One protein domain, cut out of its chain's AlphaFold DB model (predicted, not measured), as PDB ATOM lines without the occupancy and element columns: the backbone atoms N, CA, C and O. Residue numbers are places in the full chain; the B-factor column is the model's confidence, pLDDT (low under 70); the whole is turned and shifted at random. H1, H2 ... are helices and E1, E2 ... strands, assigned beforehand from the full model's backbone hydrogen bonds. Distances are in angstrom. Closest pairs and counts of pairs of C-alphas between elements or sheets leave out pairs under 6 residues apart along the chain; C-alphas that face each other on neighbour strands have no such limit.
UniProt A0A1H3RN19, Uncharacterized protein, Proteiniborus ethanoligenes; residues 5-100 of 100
ATOM      1  N   TYR A   5     -31.423  42.275 -33.508       82.44
ATOM      2  CA  TYR A   5     -32.234  42.187 -32.291       82.44
ATOM      3  C   TYR A   5     -33.641  42.725 -32.536       82.44
ATOM      4  O   TYR A   5     -33.792  43.803 -33.103       82.44
ATOM      5  N   SER A   6     -34.659  42.023 -32.038       80.94
ATOM      6  CA  SER A   6     -36.054  42.474 -32.094       80.94
ATOM      7  C   SER A   6     -36.451  43.203 -30.807       80.94
ATOM      8  O   SER A   6     -36.080  42.802 -29.699       80.94
ATOM      9  N   SER A   7     -37.210  44.286 -30.952       82.94
ATOM     10  CA  SER A   7     -37.608  45.157 -29.841       82.94
ATOM     11  C   SER A   7     -38.853  44.699 -29.080       82.94
ATOM     12  O   SER A   7     -39.720  43.993 -29.595       82.94
ATOM     13  N   LYS A   8     -39.000  45.219 -27.856       84.50
ATOM     14  CA  LYS A   8     -40.308  45.460 -27.223       84.50
ATOM     15  C   LYS A   8     -40.553  46.960 -27.152       84.50
ATOM     16  O   LYS A   8     -39.653  47.697 -26.770       84.50
ATOM     17  N   TYR A   9     -41.754  47.417 -27.484       83.88
ATOM     18  CA  TYR A   9     -42.087  48.837 -27.375       83.88
ATOM     19  C   TYR A   9     -42.705  49.146 -26.009       83.88
ATOM     20  O   TYR A   9     -43.597  48.432 -25.552       83.88
ATOM     21  N   HIS A  10     -42.211  50.197 -25.361       84.06
ATOM     22  CA  HIS A  10     -42.694  50.713 -24.088       84.06
ATOM     23  C   HIS A  10     -43.483  52.003 -24.324       84.06
ATOM     24  O   HIS A  10     -42.890  53.075 -24.433       84.06
ATOM     25  N   GLU A  11     -44.814  51.899 -24.323       82.12
ATOM     26  CA  GLU A  11     -45.737  53.027 -24.537       82.12
ATOM     27  C   GLU A  11     -45.461  54.205 -23.589       82.12
ATOM     28  O   GLU A  11     -45.293  55.340 -24.030       82.12
ATOM     29  N   ALA A  12     -45.313  53.930 -22.288       82.75
ATOM     30  CA  ALA A  12     -45.125  54.961 -21.262       82.75
ATOM     31  C   ALA A  12     -43.877  55.834 -21.486       82.75
ATOM     32  O   ALA A  12     -43.883  57.020 -21.176       82.75
ATOM     33  N   ASN A  13     -42.812  55.250 -22.042       79.62
ATOM     34  CA  ASN A  13     -41.538  55.933 -22.275       79.62
ATOM     35  C   ASN A  13     -41.310  56.285 -23.753       79.62
ATOM     36  O   ASN A  13     -40.233  56.798 -24.086       79.62
ATOM     37  N   LYS A  14     -42.295  55.974 -24.615       87.12
ATOM     38  CA  LYS A  14     -42.256  56.083 -26.079       87.12
ATOM     39  C   LYS A  14     -40.934  55.587 -26.669       87.12
ATOM     40  O   LYS A  14     -40.265  56.294 -27.421       87.12
ATOM     41  N   CYS A  15     -40.498  54.397 -26.255       88.94
ATOM     42  CA  CYS A  15     -39.204  53.850 -26.655       88.94
ATOM     43  C   CYS A  15     -39.240  52.353 -26.957       88.94
ATOM     44  O   CYS A  15     -40.028  51.589 -26.402       88.94
ATOM     45  N   TYR A  16     -38.322  51.931 -27.813       91.69
ATOM     46  CA  TYR A  16     -38.005  50.546 -28.099       91.69
ATOM     47  C   TYR A  16     -36.933  50.050 -27.137       91.69
ATOM     48  O   TYR A  16     -35.918  50.708 -26.919       91.69
ATOM     49  N   TRP A  17     -37.162  48.877 -26.564       91.75
ATOM     50  CA  TRP A  17     -36.247  48.192 -25.671       91.75
ATOM     51  C   TRP A  17     -35.691  46.937 -26.329       91.75
ATOM     52  O   TRP A  17     -36.441  46.141 -26.900       91.75
ATOM     53  N   PHE A  18     -34.389  46.728 -26.156       93.38
ATOM     54  CA  PHE A  18     -33.675  45.537 -26.588       93.38
ATOM     55  C   PHE A  18     -32.809  44.994 -25.451       93.38
ATOM     56  O   PHE A  18     -32.291  45.741 -24.616       93.38
ATOM     57  N   GLY A  19     -32.636  43.674 -25.430       93.12
ATOM     58  CA  GLY A  19     -31.757  42.991 -24.486       93.12
ATOM     59  C   GLY A  19     -30.549  42.395 -25.196       93.12
ATOM     60  O   GLY A  19     -30.707  41.467 -25.985       93.12
ATOM     61  N   ILE A  20     -29.348  42.872 -24.866       92.94
ATOM     62  CA  ILE A  20     -28.089  42.292 -25.356       92.94
ATOM     63  C   ILE A  20     -27.427  41.513 -24.220       92.94
ATOM     64  O   ILE A  20     -27.155  42.077 -23.162       92.94
ATOM     65  N   SER A  21     -27.167  40.218 -24.409       92.88
ATOM     66  CA  SER A  21     -26.440  39.417 -23.412       92.88
ATOM     67  C   SER A  21     -24.932  39.709 -23.435       92.88
ATOM     68  O   SER A  21     -24.406  40.061 -24.494       92.88
ATOM     69  N   PRO A  22     -24.199  39.509 -22.322       91.50
ATOM     70  CA  PRO A  22     -22.740  39.644 -22.310       91.50
ATOM     71  C   PRO A  22     -22.042  38.797 -23.377       91.50
ATOM     72  O   PRO A  22     -21.291  39.348 -24.171       91.50
ATOM     73  N   GLY A  23     -22.389  37.511 -23.502       90.94
ATOM     74  CA  GLY A  23     -21.810  36.654 -24.545       90.94
ATOM     75  C   GLY A  23     -22.137  37.128 -25.966       90.94
ATOM     76  O   GLY A  23     -21.339  36.981 -26.887       90.94
ATOM     77  N   SER A  24     -23.288  37.782 -26.168       89.44
ATOM     78  CA  SER A  24     -23.575  38.416 -27.456       89.44
ATOM     79  C   SER A  24     -22.648  39.589 -27.741       89.44
ATOM     80  O   SER A  24     -22.213  39.729 -28.880       89.44
ATOM     81  N   LEU A  25     -22.358  40.399 -26.723       88.56
ATOM     82  CA  LEU A  25     -21.450  41.537 -26.812       88.56
ATOM     83  C   LEU A  25     -20.003  41.088 -27.059       88.56
ATOM     84  O   LEU A  25     -19.307  41.708 -27.850       88.56
ATOM     85  N   GLU A  26     -19.562  39.998 -26.430       89.31
ATOM     86  CA  GLU A  26     -18.241  39.394 -26.661       89.31
ATOM     87  C   GLU A  26     -18.085  38.872 -28.091       89.31
ATOM     88  O   GLU A  26     -17.066  39.129 -28.737       89.31
ATOM     89  N   ASN A  27     -19.127  38.222 -28.617       87.50
ATOM     90  CA  ASN A  27     -19.146  37.774 -30.008       87.50
ATOM     91  C   ASN A  27     -19.068  38.950 -30.985       87.50
ATOM     92  O   ASN A  27     -18.376  38.853 -31.989       87.50
ATOM     93  N   ILE A  28     -19.746  40.060 -30.679       85.69
ATOM     94  CA  ILE A  28     -19.688  41.281 -31.491       85.69
ATOM     95  C   ILE A  28     -18.293  41.914 -31.427       85.69
ATOM     96  O   ILE A  28     -17.742  42.273 -32.457       85.69
ATOM     97  N   LYS A  29     -17.684  42.011 -30.238       83.06
ATOM     98  CA  LYS A  29     -16.313  42.536 -30.084       83.06
ATOM     99  C   LYS A  29     -15.282  41.729 -30.871       83.06
ATOM    100  O   LYS A  29     -14.285  42.285 -31.313       83.06
ATOM    101  N   SER A  30     -15.508  40.425 -30.989       82.69
ATOM    102  CA  SER A  30     -14.620  39.507 -31.704       82.69
ATOM    103  C   SER A  30     -14.936  39.407 -33.199       82.69
ATOM    104  O   SER A  30     -14.186  38.760 -33.931       82.69
ATOM    105  N   SER A  31     -16.042  39.994 -33.671       79.69
ATOM    106  CA  SER A  31     -16.411  39.955 -35.084       79.69
ATOM    107  C   SER A  31     -15.788  41.121 -35.855       79.69
ATOM    108  O   SER A  31     -15.380  42.132 -35.292       79.69
ATOM    109  N   LYS A  32     -15.701  40.974 -37.183       78.81
ATOM    110  CA  LYS A  32     -15.303  42.064 -38.091       78.81
ATOM    111  C   LYS A  32     -16.467  43.013 -38.406       78.81
ATOM    112  O   LYS A  32     -16.315  43.889 -39.256       78.81
ATOM    113  N   ASP A  33     -17.640  42.794 -37.809       77.12
ATOM    114  CA  ASP A  33     -18.826  43.582 -38.125       77.12
ATOM    115  C   ASP A  33     -18.684  44.977 -37.502       77.12
ATOM    116  O   ASP A  33     -18.350  45.124 -36.328       77.12
ATOM    117  N   GLN A  34     -18.953  46.017 -38.289       86.12
ATOM    118  CA  GLN A  34     -18.870  47.406 -37.826       86.12
ATOM    119  C   GLN A  34     -20.173  47.891 -37.173       86.12
ATOM    120  O   GLN A  34     -20.164  48.892 -36.456       86.12
ATOM    121  N   TYR A  35     -21.283  47.171 -37.383       89.00
ATOM    122  CA  TYR A  35     -22.628  47.595 -36.991       89.00
ATOM    123  C   TYR A  35     -23.447  46.455 -36.366       89.00
ATOM    124  O   TYR A  35     -23.253  45.277 -36.670       89.00
ATOM    125  N   ILE A  36     -24.397  46.827 -35.508       90.19
ATOM    126  CA  ILE A  36     -25.456  45.976 -34.960       90.19
ATOM    127  C   ILE A  36     -26.794  46.460 -35.511       90.19
ATOM    128  O   ILE A  36     -27.071  47.658 -35.490       90.19
ATOM    129  N   GLU A  37     -27.644  45.531 -35.940       90.69
ATOM    130  CA  GLU A  37     -28.989  45.847 -36.413       90.69
ATOM    131  C   GLU A  37     -30.022  45.761 -35.283       90.69
ATOM    132  O   GLU A  37     -30.137  44.752 -34.577       90.69
ATOM    133  N   PHE A  38     -30.825  46.811 -35.149       91.19
ATOM    134  CA  PHE A  38     -31.952  46.887 -34.227       91.19
ATOM    135  C   PHE A  38     -33.255  47.004 -35.011       91.19
ATOM    136  O   PHE A  38     -33.516  48.014 -35.657       91.19
ATOM    137  N   GLU A  39     -34.087  45.971 -34.935       90.19
ATOM    138  CA  GLU A  39     -35.386  45.918 -35.599       90.19
ATOM    139  C   GLU A  39     -36.478  46.498 -34.685       90.19
ATOM    140  O   GLU A  39     -36.863  45.931 -33.647       90.19
ATOM    141  N   MET A  40     -36.980  47.674 -35.059       87.06
ATOM    142  CA  MET A  40     -38.055  48.375 -34.359       87.06
ATOM    143  C   MET A  40     -39.418  47.864 -34.836       87.06
ATOM    144  O   MET A  40     -40.140  48.550 -35.557       87.06
ATOM    145  N   LYS A  41     -39.767  46.630 -34.435       81.19
ATOM    146  CA  LYS A  41     -40.966  45.912 -34.905       81.19
ATOM    147  C   LYS A  41     -41.025  45.923 -36.447       81.19
ATOM    148  O   LYS A  41     -40.011  45.690 -37.086       81.19
ATOM    149  N   HIS A  42     -42.186  46.221 -37.026       71.81
ATOM    150  CA  HIS A  42     -42.410  46.328 -38.470       71.81
ATOM    151  C   HIS A  42     -42.174  47.743 -39.019       71.81
ATOM    152  O   HIS A  42     -42.693  48.069 -40.077       71.81
ATOM    153  N   GLU A  43     -41.485  48.620 -38.281       76.75
ATOM    154  CA  GLU A  43     -41.318  50.007 -38.722       76.75
ATOM    155  C   GLU A  43     -40.034  50.233 -39.518       76.75
ATOM    156  O   GLU A  43     -40.065  50.882 -40.558       76.75
ATOM    157  N   CYS A  44     -38.892  49.788 -38.990       82.44
ATOM    158  CA  CYS A  44     -37.587  49.925 -39.640       82.44
ATOM    159  C   CYS A  44     -36.501  49.137 -38.899       82.44
ATOM    160  O   CYS A  44     -36.673  48.707 -37.752       82.44
ATOM    161  N   ILE A  45     -35.357  48.993 -39.565       88.88
ATOM    162  CA  ILE A  45     -34.130  48.426 -39.011       88.88
ATOM    163  C   ILE A  45     -33.098  49.545 -38.903       88.88
ATOM    164  O   ILE A  45     -32.862  50.269 -39.866       88.88
ATOM    165  N   ILE A  46     -32.463  49.685 -37.744       89.94
ATOM    166  CA  ILE A  46     -31.412  50.680 -37.521       89.94
ATOM    167  C   ILE A  46     -30.064  49.981 -37.438       89.94
ATOM    168  O   ILE A  46     -29.916  49.027 -36.674       89.94
ATOM    169  N   GLU A  47     -29.077  50.485 -38.173       90.38
ATOM    170  CA  GLU A  47     -27.688  50.052 -38.049       90.38
ATOM    171  C   GLU A  47     -26.967  50.966 -37.059       90.38
ATOM    172  O   GLU A  47     -26.827  52.166 -37.289       90.38
ATOM    173  N   VAL A  48     -26.485  50.406 -35.953       90.62
ATOM    174  CA  VAL A  48     -25.732  51.162 -34.949       90.62
ATOM    175  C   VAL A  48     -24.283  50.696 -34.931       90.62
ATOM    176  O   VAL A  48     -24.055  49.496 -34.762       90.62
ATOM    177  N   PRO A  49     -23.298  51.609 -35.026       90.50
ATOM    178  CA  PRO A  49     -21.895  51.273 -34.845       90.50
ATOM    179  C   PRO A  49     -21.648  50.489 -33.555       90.50
ATOM    180  O   PRO A  49     -22.136  50.855 -32.479       90.50
ATOM    181  N   VAL A  50     -20.845  49.429 -33.647       90.31
ATOM    182  CA  VAL A  50     -20.483  48.604 -32.485       90.31
ATOM    183  C   VAL A  50     -19.882  49.463 -31.374       90.31
ATOM    184  O   VAL A  50     -20.237  49.286 -30.213       90.31
ATOM    185  N   GLU A  51     -19.034  50.434 -31.717       90.25
ATOM    186  CA  GLU A  51     -18.394  51.340 -30.757       90.25
ATOM    187  C   GLU A  51     -19.404  52.124 -29.911       90.25
ATOM    188  O   GLU A  51     -19.254  52.185 -28.688       90.25
ATOM    189  N   ILE A  52     -20.477  52.633 -30.527       92.25
ATOM    190  CA  ILE A  52     -21.556  53.336 -29.819       92.25
ATOM    191  C   ILE A  52     -22.248  52.385 -28.841       92.25
ATOM    192  O   ILE A  52     -22.506  52.748 -27.694       92.25
ATOM    193  N   ILE A  53     -22.508  51.139 -29.246       92.50
ATOM    194  CA  ILE A  53     -23.125  50.145 -28.359       92.50
ATOM    195  C   ILE A  53     -22.186  49.757 -27.217       92.50
ATOM    196  O   ILE A  53     -22.623  49.635 -26.070       92.50
ATOM    197  N   LEU A  54     -20.889  49.616 -27.484       91.69
ATOM    198  CA  LEU A  54     -19.893  49.374 -26.446       91.69
ATOM    199  C   LEU A  54     -19.835  50.528 -25.447       91.69
ATOM    200  O   LEU A  54     -19.793  50.273 -24.244       91.69
ATOM    201  N   GLU A  55     -19.874  51.778 -25.903       93.00
ATOM    202  CA  GLU A  55     -19.931  52.936 -25.015       93.00
ATOM    203  C   GLU A  55     -21.230  52.955 -24.200       93.00
ATOM    204  O   GLU A  55     -21.189  53.061 -22.973       93.00
ATOM    205  N   TYR A  56     -22.370  52.759 -24.862       94.50
ATOM    206  CA  TYR A  56     -23.685  52.730 -24.232       94.50
ATOM    207  C   TYR A  56     -23.755  51.669 -23.124       94.50
ATOM    208  O   TYR A  56     -24.241  51.937 -22.022       94.50
ATOM    209  N   THR A  57     -23.241  50.456 -23.372       93.31
ATOM    210  CA  THR A  57     -23.290  49.353 -22.390       93.31
ATOM    211  C   THR A  57     -22.531  49.641 -21.096       93.31
ATOM    212  O   THR A  57     -22.895  49.071 -20.068       93.31
ATOM    213  N   LYS A  58     -21.564  50.572 -21.093       92.62
ATOM    214  CA  LYS A  58     -20.856  51.002 -19.870       92.62
ATOM    215  C   LYS A  58     -21.783  51.680 -18.858       92.62
ATOM    216  O   LYS A  58     -21.489  51.661 -17.668       92.62
ATOM    217  N   ILE A  59     -22.883  52.276 -19.323       94.06
ATOM    218  CA  ILE A  59     -23.859  52.984 -18.479       94.06
ATOM    219  C   ILE A  59     -25.268  52.377 -18.543       94.06
ATOM    220  O   ILE A  59     -26.208  52.890 -17.929       94.06
ATOM    221  N   ALA A  60     -25.442  51.304 -19.315       93.75
ATOM    222  CA  ALA A  60     -26.734  50.670 -19.510       93.75
ATOM    223  C   ALA A  60     -27.257  50.056 -18.208       93.75
ATOM    224  O   ALA A  60     -26.509  49.517 -17.393       93.75
ATOM    225  N   ASN A  61     -28.581  50.054 -18.054       93.62
ATOM    226  CA  ASN A  61     -29.195  49.231 -17.021       93.62
ATOM    227  C   ASN A  61     -28.936  47.756 -17.340       93.62
ATOM    228  O   ASN A  61     -29.033  47.332 -18.493       93.62
ATOM    229  N   THR A  62     -28.672  46.956 -16.313       94.38
ATOM    230  CA  THR A  62     -28.479  45.511 -16.459       94.38
ATOM    231  C   THR A  62     -29.583  44.761 -15.741       94.38
ATOM    232  O   THR A  62     -29.845  45.024 -14.567       94.38
ATOM    233  N   ARG A  63     -30.184  43.766 -16.394       92.56
ATOM    234  CA  ARG A  63     -30.976  42.762 -15.679       92.56
ATOM    235  C   ARG A  63     -30.056  41.633 -15.248       92.56
ATOM    236  O   ARG A  63     -29.323  41.098 -16.082       92.56
ATOM    237  N   LYS A  64     -30.135  41.248 -13.977       93.56
ATOM    238  CA  LYS A  64     -29.385  40.121 -13.422       93.56
ATOM    239  C   LYS A  64     -30.219  38.840 -13.403       93.56
ATOM    240  O   LYS A  64     -31.453  38.896 -13.414       93.56
ATOM    241  N   ASP A  65     -29.555  37.694 -13.449       93.06
ATOM    242  CA  ASP A  65     -30.171  36.399 -13.165       93.06
ATOM    243  C   ASP A  65     -30.275  36.143 -11.647       93.06
ATOM    244  O   ASP A  65     -29.956  37.011 -10.833       93.06
ATOM    245  N   LYS A  66     -30.751  34.951 -11.260       94.12
ATOM    246  CA  LYS A  66     -30.886  34.561  -9.844       94.12
ATOM    247  C   LYS A  66     -29.538  34.453  -9.120       94.12
ATOM    248  O   LYS A  66     -29.514  34.539  -7.898       94.12
ATOM    249  N   SER A  67     -28.449  34.274  -9.860       92.62
ATOM    250  CA  SER A  67     -27.084  34.158  -9.345       92.62
ATOM    251  C   SER A  67     -26.371  35.514  -9.272       92.62
ATOM    252  O   SER A  67     -25.228  35.580  -8.838       92.62
ATOM    253  N   GLY A  68     -27.031  36.600  -9.688       91.69
ATOM    254  CA  GLY A  68     -26.466  37.947  -9.694       91.69
ATOM    255  C   GLY A  68     -25.639  38.285 -10.938       91.69
ATOM    256  O   GLY A  68     -25.165  39.419 -11.045       91.69
ATOM    257  N   ASN A  69     -25.512  37.367 -11.902       92.50
ATOM    258  CA  ASN A  69     -24.785  37.611 -13.146       92.50
ATOM    259  C   ASN A  69     -25.619  38.460 -14.102       92.50
ATOM    260  O   ASN A  69     -26.851  38.400 -14.108       92.50
ATOM    261  N   ILE A  70     -24.956  39.244 -14.953       93.75
ATOM    262  CA  ILE A  70     -25.643  40.049 -15.966       93.75
ATOM    263  C   ILE A  70     -26.282  39.113 -16.997       93.75
ATOM    264  O   ILE A  70     -25.599  38.433 -17.755       93.75
ATOM    265  N   LYS A  71     -27.615  39.133 -17.074       93.19
ATOM    266  CA  LYS A  71     -28.387  38.420 -18.095       93.19
ATOM    267  C   LYS A  71     -28.468  39.225 -19.391       93.19
ATOM    268  O   LYS A  71     -28.328  38.665 -20.475       93.19
ATOM    269  N   HIS A  72     -28.728  40.528 -19.285       93.62
ATOM    270  CA  HIS A  72     -28.714  41.441 -20.429       93.62
ATOM    271  C   HIS A  72     -28.496  42.900 -20.033       93.62
ATOM    272  O   HIS A  72     -29.022  43.362 -19.018       93.62
ATOM    273  N   TYR A  73     -27.796  43.618 -20.907       95.19
ATOM    274  CA  TYR A  73     -27.786  45.073 -20.996       95.19
ATOM    275  C   TYR A  73     -29.068  45.544 -21.686       95.19
ATOM    276  O   TYR A  73     -29.470  44.988 -22.711       95.19
ATOM    277  N   GLN A  74     -29.724  46.542 -21.102       94.12
ATOM    278  CA  GLN A  74     -30.965  47.124 -21.604       94.12
ATOM    279  C   GLN A  74     -30.645  48.314 -22.507       94.12
ATOM    280  O   GLN A  74     -30.194  49.360 -22.035       94.12
ATOM    281  N   ILE A  75     -30.887  48.140 -23.801       94.31
ATOM    282  CA  ILE A  75     -30.678  49.162 -24.823       94.31
ATOM    283  C   ILE A  75     -32.018  49.821 -25.122       94.31
ATOM    284  O   ILE A  75     -33.002  49.118 -25.363       94.31
ATOM    285  N   TYR A  76     -32.059  51.151 -25.089       93.75
ATOM    286  CA  TYR A  76     -33.265  51.923 -25.354       93.75
ATOM    287  C   TYR A  76     -33.067  52.831 -26.559       93.75
ATOM    288  O   TYR A  76     -32.115  53.608 -26.599       93.75
ATOM    289  N   ILE A  77     -33.994  52.747 -27.512       92.06
ATOM    290  CA  ILE A  77     -34.022  53.578 -28.715       92.06
ATOM    291  C   ILE A  77     -35.344  54.345 -28.752       92.06
ATOM    292  O   ILE A  77     -36.416  53.758 -28.613       92.06
ATOM    293  N   ARG A  78     -35.287  55.663 -28.920       90.50
ATOM    294  CA  ARG A  78     -36.447  56.507 -29.250       90.50
ATOM    295  C   ARG A  78     -36.422  56.806 -30.738       90.50
ATOM    296  O   ARG A  78     -35.340  56.920 -31.296       90.50
ATOM    297  N   LYS A  79     -37.598  56.924 -31.354       84.25
ATOM    298  CA  LYS A  79     -37.740  57.240 -32.784       84.25
ATOM    299  C   LYS A  79     -38.060  58.713 -33.041       84.25
ATOM    300  O   LYS A  79     -37.633  59.251 -34.053       84.25
ATOM    301  N   GLU A  80     -38.782  59.362 -32.128       81.44
ATOM    302  CA  GLU A  80     -39.232  60.746 -32.296       81.44
ATOM    303  C   GLU A  80     -38.607  61.687 -31.256       81.44
ATOM    304  O   GLU A  80     -38.468  61.301 -30.088       81.44
ATOM    305  N   PRO A  81     -38.239  62.926 -31.645       80.75
ATOM    306  CA  PRO A  81     -38.290  63.502 -33.001       80.75
ATOM    307  C   PRO A  81     -37.152  63.029 -33.929       80.75
ATOM    308  O   PRO A  81     -37.174  63.311 -35.123       80.75
ATOM    309  N   ARG A  82     -36.155  62.326 -33.382       86.75
ATOM    310  CA  ARG A  82     -35.047  61.693 -34.109       86.75
ATOM    311  C   ARG A  82     -34.788  60.312 -33.532       86.75
ATOM    312  O   ARG A  82     -35.035  60.081 -32.342       86.75
ATOM    313  N   ILE A  83     -34.256  59.420 -34.364       88.62
ATOM    314  CA  ILE A  83     -33.819  58.107 -33.906       88.62
ATOM    315  C   ILE A  83     -32.579  58.292 -33.036       88.62
ATOM    316  O   ILE A  83     -31.573  58.832 -33.485       88.62
ATOM    317  N   GLN A  84     -32.650  57.855 -31.783       92.56
ATOM    318  CA  GLN A  84     -31.544  58.002 -30.845       92.56
ATOM    319  C   GLN A  84     -31.497  56.874 -29.825       92.56
ATOM    320  O   GLN A  84     -32.525  56.454 -29.283       92.56
ATOM    321  N   LEU A  85     -30.280  56.437 -29.508       93.06
ATOM    322  CA  LEU A  85     -30.012  55.729 -28.260       93.06
ATOM    323  C   LEU A  85     -30.018  56.736 -27.124       93.06
ATOM    324  O   LEU A  85     -29.482  57.834 -27.265       93.06
ATOM    325  N   PHE A  86     -30.581  56.363 -25.981       91.19
ATOM    326  CA  PHE A  86     -30.591  57.253 -24.827       91.19
ATOM    327  C   PHE A  86     -30.453  56.490 -23.519       91.19
ATOM    328  O   PHE A  86     -31.039  55.421 -23.328       91.19
ATOM    329  N   LYS A  87     -29.698  57.067 -22.587       91.69
ATOM    330  CA  LYS A  87     -29.592  56.574 -21.219       91.69
ATOM    331  C   LYS A  87     -29.296  57.733 -20.273       91.69
ATOM    332  O   LYS A  87     -28.223  58.326 -20.335       91.69
ATOM    333  N   ASN A  88     -30.231  57.989 -19.357       86.38
ATOM    334  CA  ASN A  88     -30.201  59.152 -18.466       86.38
ATOM    335  C   ASN A  88     -30.041  60.435 -19.311       86.38
ATOM    336  O   ASN A  88     -30.851  60.647 -20.211       86.38
ATOM    337  N   ASP A  89     -28.982  61.212 -19.078       86.81
ATOM    338  CA  ASP A  89     -28.722  62.490 -19.755       86.81
ATOM    339  C   ASP A  89     -27.875  62.336 -21.031       86.81
ATOM    340  O   ASP A  89     -27.630  63.313 -21.736       86.81
ATOM    341  N   LYS A  90     -27.405  61.117 -21.343       91.00
ATOM    342  CA  LYS A  90     -26.639  60.836 -22.564       91.00
ATOM    343  C   LYS A  90     -27.543  60.357 -23.691       91.00
ATOM    344  O   LYS A  90     -28.362  59.449 -23.503       91.00
ATOM    345  N   THR A  91     -27.313  60.901 -24.879       92.38
ATOM    346  CA  THR A  91     -27.968  60.500 -26.122       92.38
ATOM    347  C   THR A  91     -26.941  60.315 -27.234       92.38
ATOM    348  O   THR A  91     -25.904  60.973 -27.257       92.38
ATOM    349  N   TRP A  92     -27.239  59.404 -28.156       92.69
ATOM    350  CA  TRP A  92     -26.514  59.242 -29.412       92.69
ATOM    351  C   TRP A  92     -27.545  59.294 -30.532       92.69
ATOM    352  O   TRP A  92     -28.404  58.410 -30.611       92.69
ATOM    353  N   GLU A  93     -27.489  60.333 -31.360       90.19
ATOM    354  CA  GLU A  93     -28.321  60.422 -32.560       90.19
ATOM    355  C   GLU A  93     -27.861  59.380 -33.586       90.19
ATOM    356  O   GLU A  93     -26.665  59.152 -33.773       90.19
ATOM    357  N   LEU A  94     -28.822  58.706 -34.212       87.75
ATOM    358  CA  LEU A  94     -28.583  57.638 -35.173       87.75
ATOM    359  C   LEU A  94     -29.081  58.089 -36.542       87.75
ATOM    360  O   LEU A  94     -30.278  58.275 -36.747       87.75
ATOM    361  N   GLU A  95     -28.153  58.260 -37.479       71.50
ATOM    362  CA  GLU A  95     -28.454  58.826 -38.799       71.50
ATOM    363  C   GLU A  95     -28.862  57.769 -39.835       71.50
ATOM    364  O   GLU A  95     -29.525  58.090 -40.819       71.50
ATOM    365  N   LYS A  96     -28.488  56.499 -39.626       71.00
ATOM    366  CA  LYS A  96     -28.639  55.440 -40.632       71.00
ATOM    367  C   LYS A  96     -29.688  54.406 -40.226       71.00
ATOM    368  O   LYS A  96     -29.492  53.641 -39.284       71.00
ATOM    369  N   TYR A  97     -30.787  54.348 -40.973       70.50
ATOM    370  CA  TYR A  97     -31.793  53.292 -40.860       70.50
ATOM    371  C   TYR A  97     -32.245  52.815 -42.243       70.50
ATOM    372  O   TYR A  97     -32.267  53.573 -43.210       70.50
ATOM    373  N   LEU A  98     -32.589  51.535 -42.327       63.56
ATOM    374  CA  LEU A  98     -33.188  50.890 -43.486       63.56
ATOM    375  C   LEU A  98     -34.702  50.837 -43.262       63.56
ATOM    376  O   LEU A  98     -35.169  50.343 -42.230       63.56
ATOM    377  N   ILE A  99     -35.468  51.362 -44.217       60.53
ATOM    378  CA  ILE A  99     -36.922  51.177 -44.250       60.53
ATOM    379  C   ILE A  99     -37.163  49.773 -44.810       60.53
ATOM    380  O   ILE A  99     -36.674  49.460 -45.898       60.53
ATOM    381  N   GLY A 100     -37.822  48.928 -44.016       55.38
ATOM    382  CA  GLY A 100     -38.188  47.554 -44.367       55.38
ATOM    383  C   GLY A 100     -39.648  47.450 -44.763       55.38
ATOM    384  O   GLY A 100     -40.434  48.300 -44.291       55.38
TER     385      GLY A 100
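What this domain is: This is residues 5 to 100 of the 100 residues of an uncharacterized protein of Proteiniborus ethanoligenes (UniProt A0A1H3RN19). The model is a small, loosely formed sandwich: a strongly twisted sheet of six strands, with the long strand E6 running through it, is partly face to face with the hairpin E3 and E4, whose strands cross its own. Two short helices sit at one end of this pair of sheets: H2 packs over E6, and H1 only grazes the large sheet. Short pairings tie both ends of the printed part to the hairpin, residues 5 to 6 to E3 and residues 97 to 98 to E4. The printed part has 96 residues, with two named helices and eight named strands in the order E1 E2 H1 E3 E4 H2 E5 E6 E7 E8, both sheets are antiparallel, and the class is mixed, helices and strands. The whole is compact, with a radius of gyration of the C-alphas of 13.1 A, and rounded, with spans of 38 by 35 by 26 A.

Where its parts are: The printed part begins at residue 5, and strand E1, residues 8 to 10, starts with C-alpha 8 at (-40.308, 45.460, -27.223). Strand E2, residues 15 to 20, is 16.1 A from first to last C-alpha. Helix H1, residues 22 to 29, is 10.5 A long. Strand E3, residues 35 to 40, measures 15.7 A, and strand E4, residues 44 to 49, measures 16.5 A. Helix H2, residues 50 to 57, is 10.5 A long and begins with C-alpha 50 at (-20.483, 48.604, -32.485). Strand E5 is residues 61 to 64, and E6, residues 70 to 78, is the longest strand at 23.7 A. Strand E7 is residues 84 to 87, and strand E8, residues 90 to 93, ends with C-alpha 93 at (-28.321, 60.422, -32.560).

How they stand to each other: The large sheet is branched, and E6 has three neighbours: E2 on one side, beside residues 72 to 78, and E5, beside residues 70 to 74, and E7, beside residues 76 to 78, on the other side. E1 and E2 form a hairpin, with N 10 and O 15 at 2.8 A. E2 and E6 are antiparallel at 152 degrees, with N 18 and O 75 at 2.9 A. E5 and E6 form a hairpin, with N 74 and O 61 at 2.8 A. E6 and E7 form another, with N 78 and O 84 at 2.9 A, and so do E7 and E8, with N 85 and O 92 at 2.9 A. E5 E6 E7 E8 make a meander, each strand the antiparallel neighbour of the one before. E3 and E4 form a hairpin with N 38 and O 46 at 2.8 A. This second sheet and the large one make a sandwich, two sheets face to face, 10.0 A centre to centre where they face each other, with strands at 65 degrees. H2 is on the large sheet at a height over the sheet of 8.3 A, over E6 and slantwise to the strands at 55 degrees on the local plane; the closest C-alphas of H2 and E6 are those of Thr 57 and Tyr 73, 6.4 A apart. H1 only grazes that sheet, with residues 22 to 25. H1 and H2 only just touch, with 3 pairs of C-alphas within 8 A, the closest those of Ile 28 and Val 50 at 7.4 A; they run opposite ways at a shallow tilt of 29 degrees. In H1 and H2 every O i to N i+4 pair is within hydrogen-bond range. E3 and E6 are apart.

The domain as a whole: The two C-alphas farthest apart are those of Ser 67 and Ile 99, 40.1 A. The printed part has no cut and ends at residue 100, the chain's last. The links between the named elements are tight, and none is long. The mean pLDDT of the printed part is 87.4, and residues 98 to 100 are under 70.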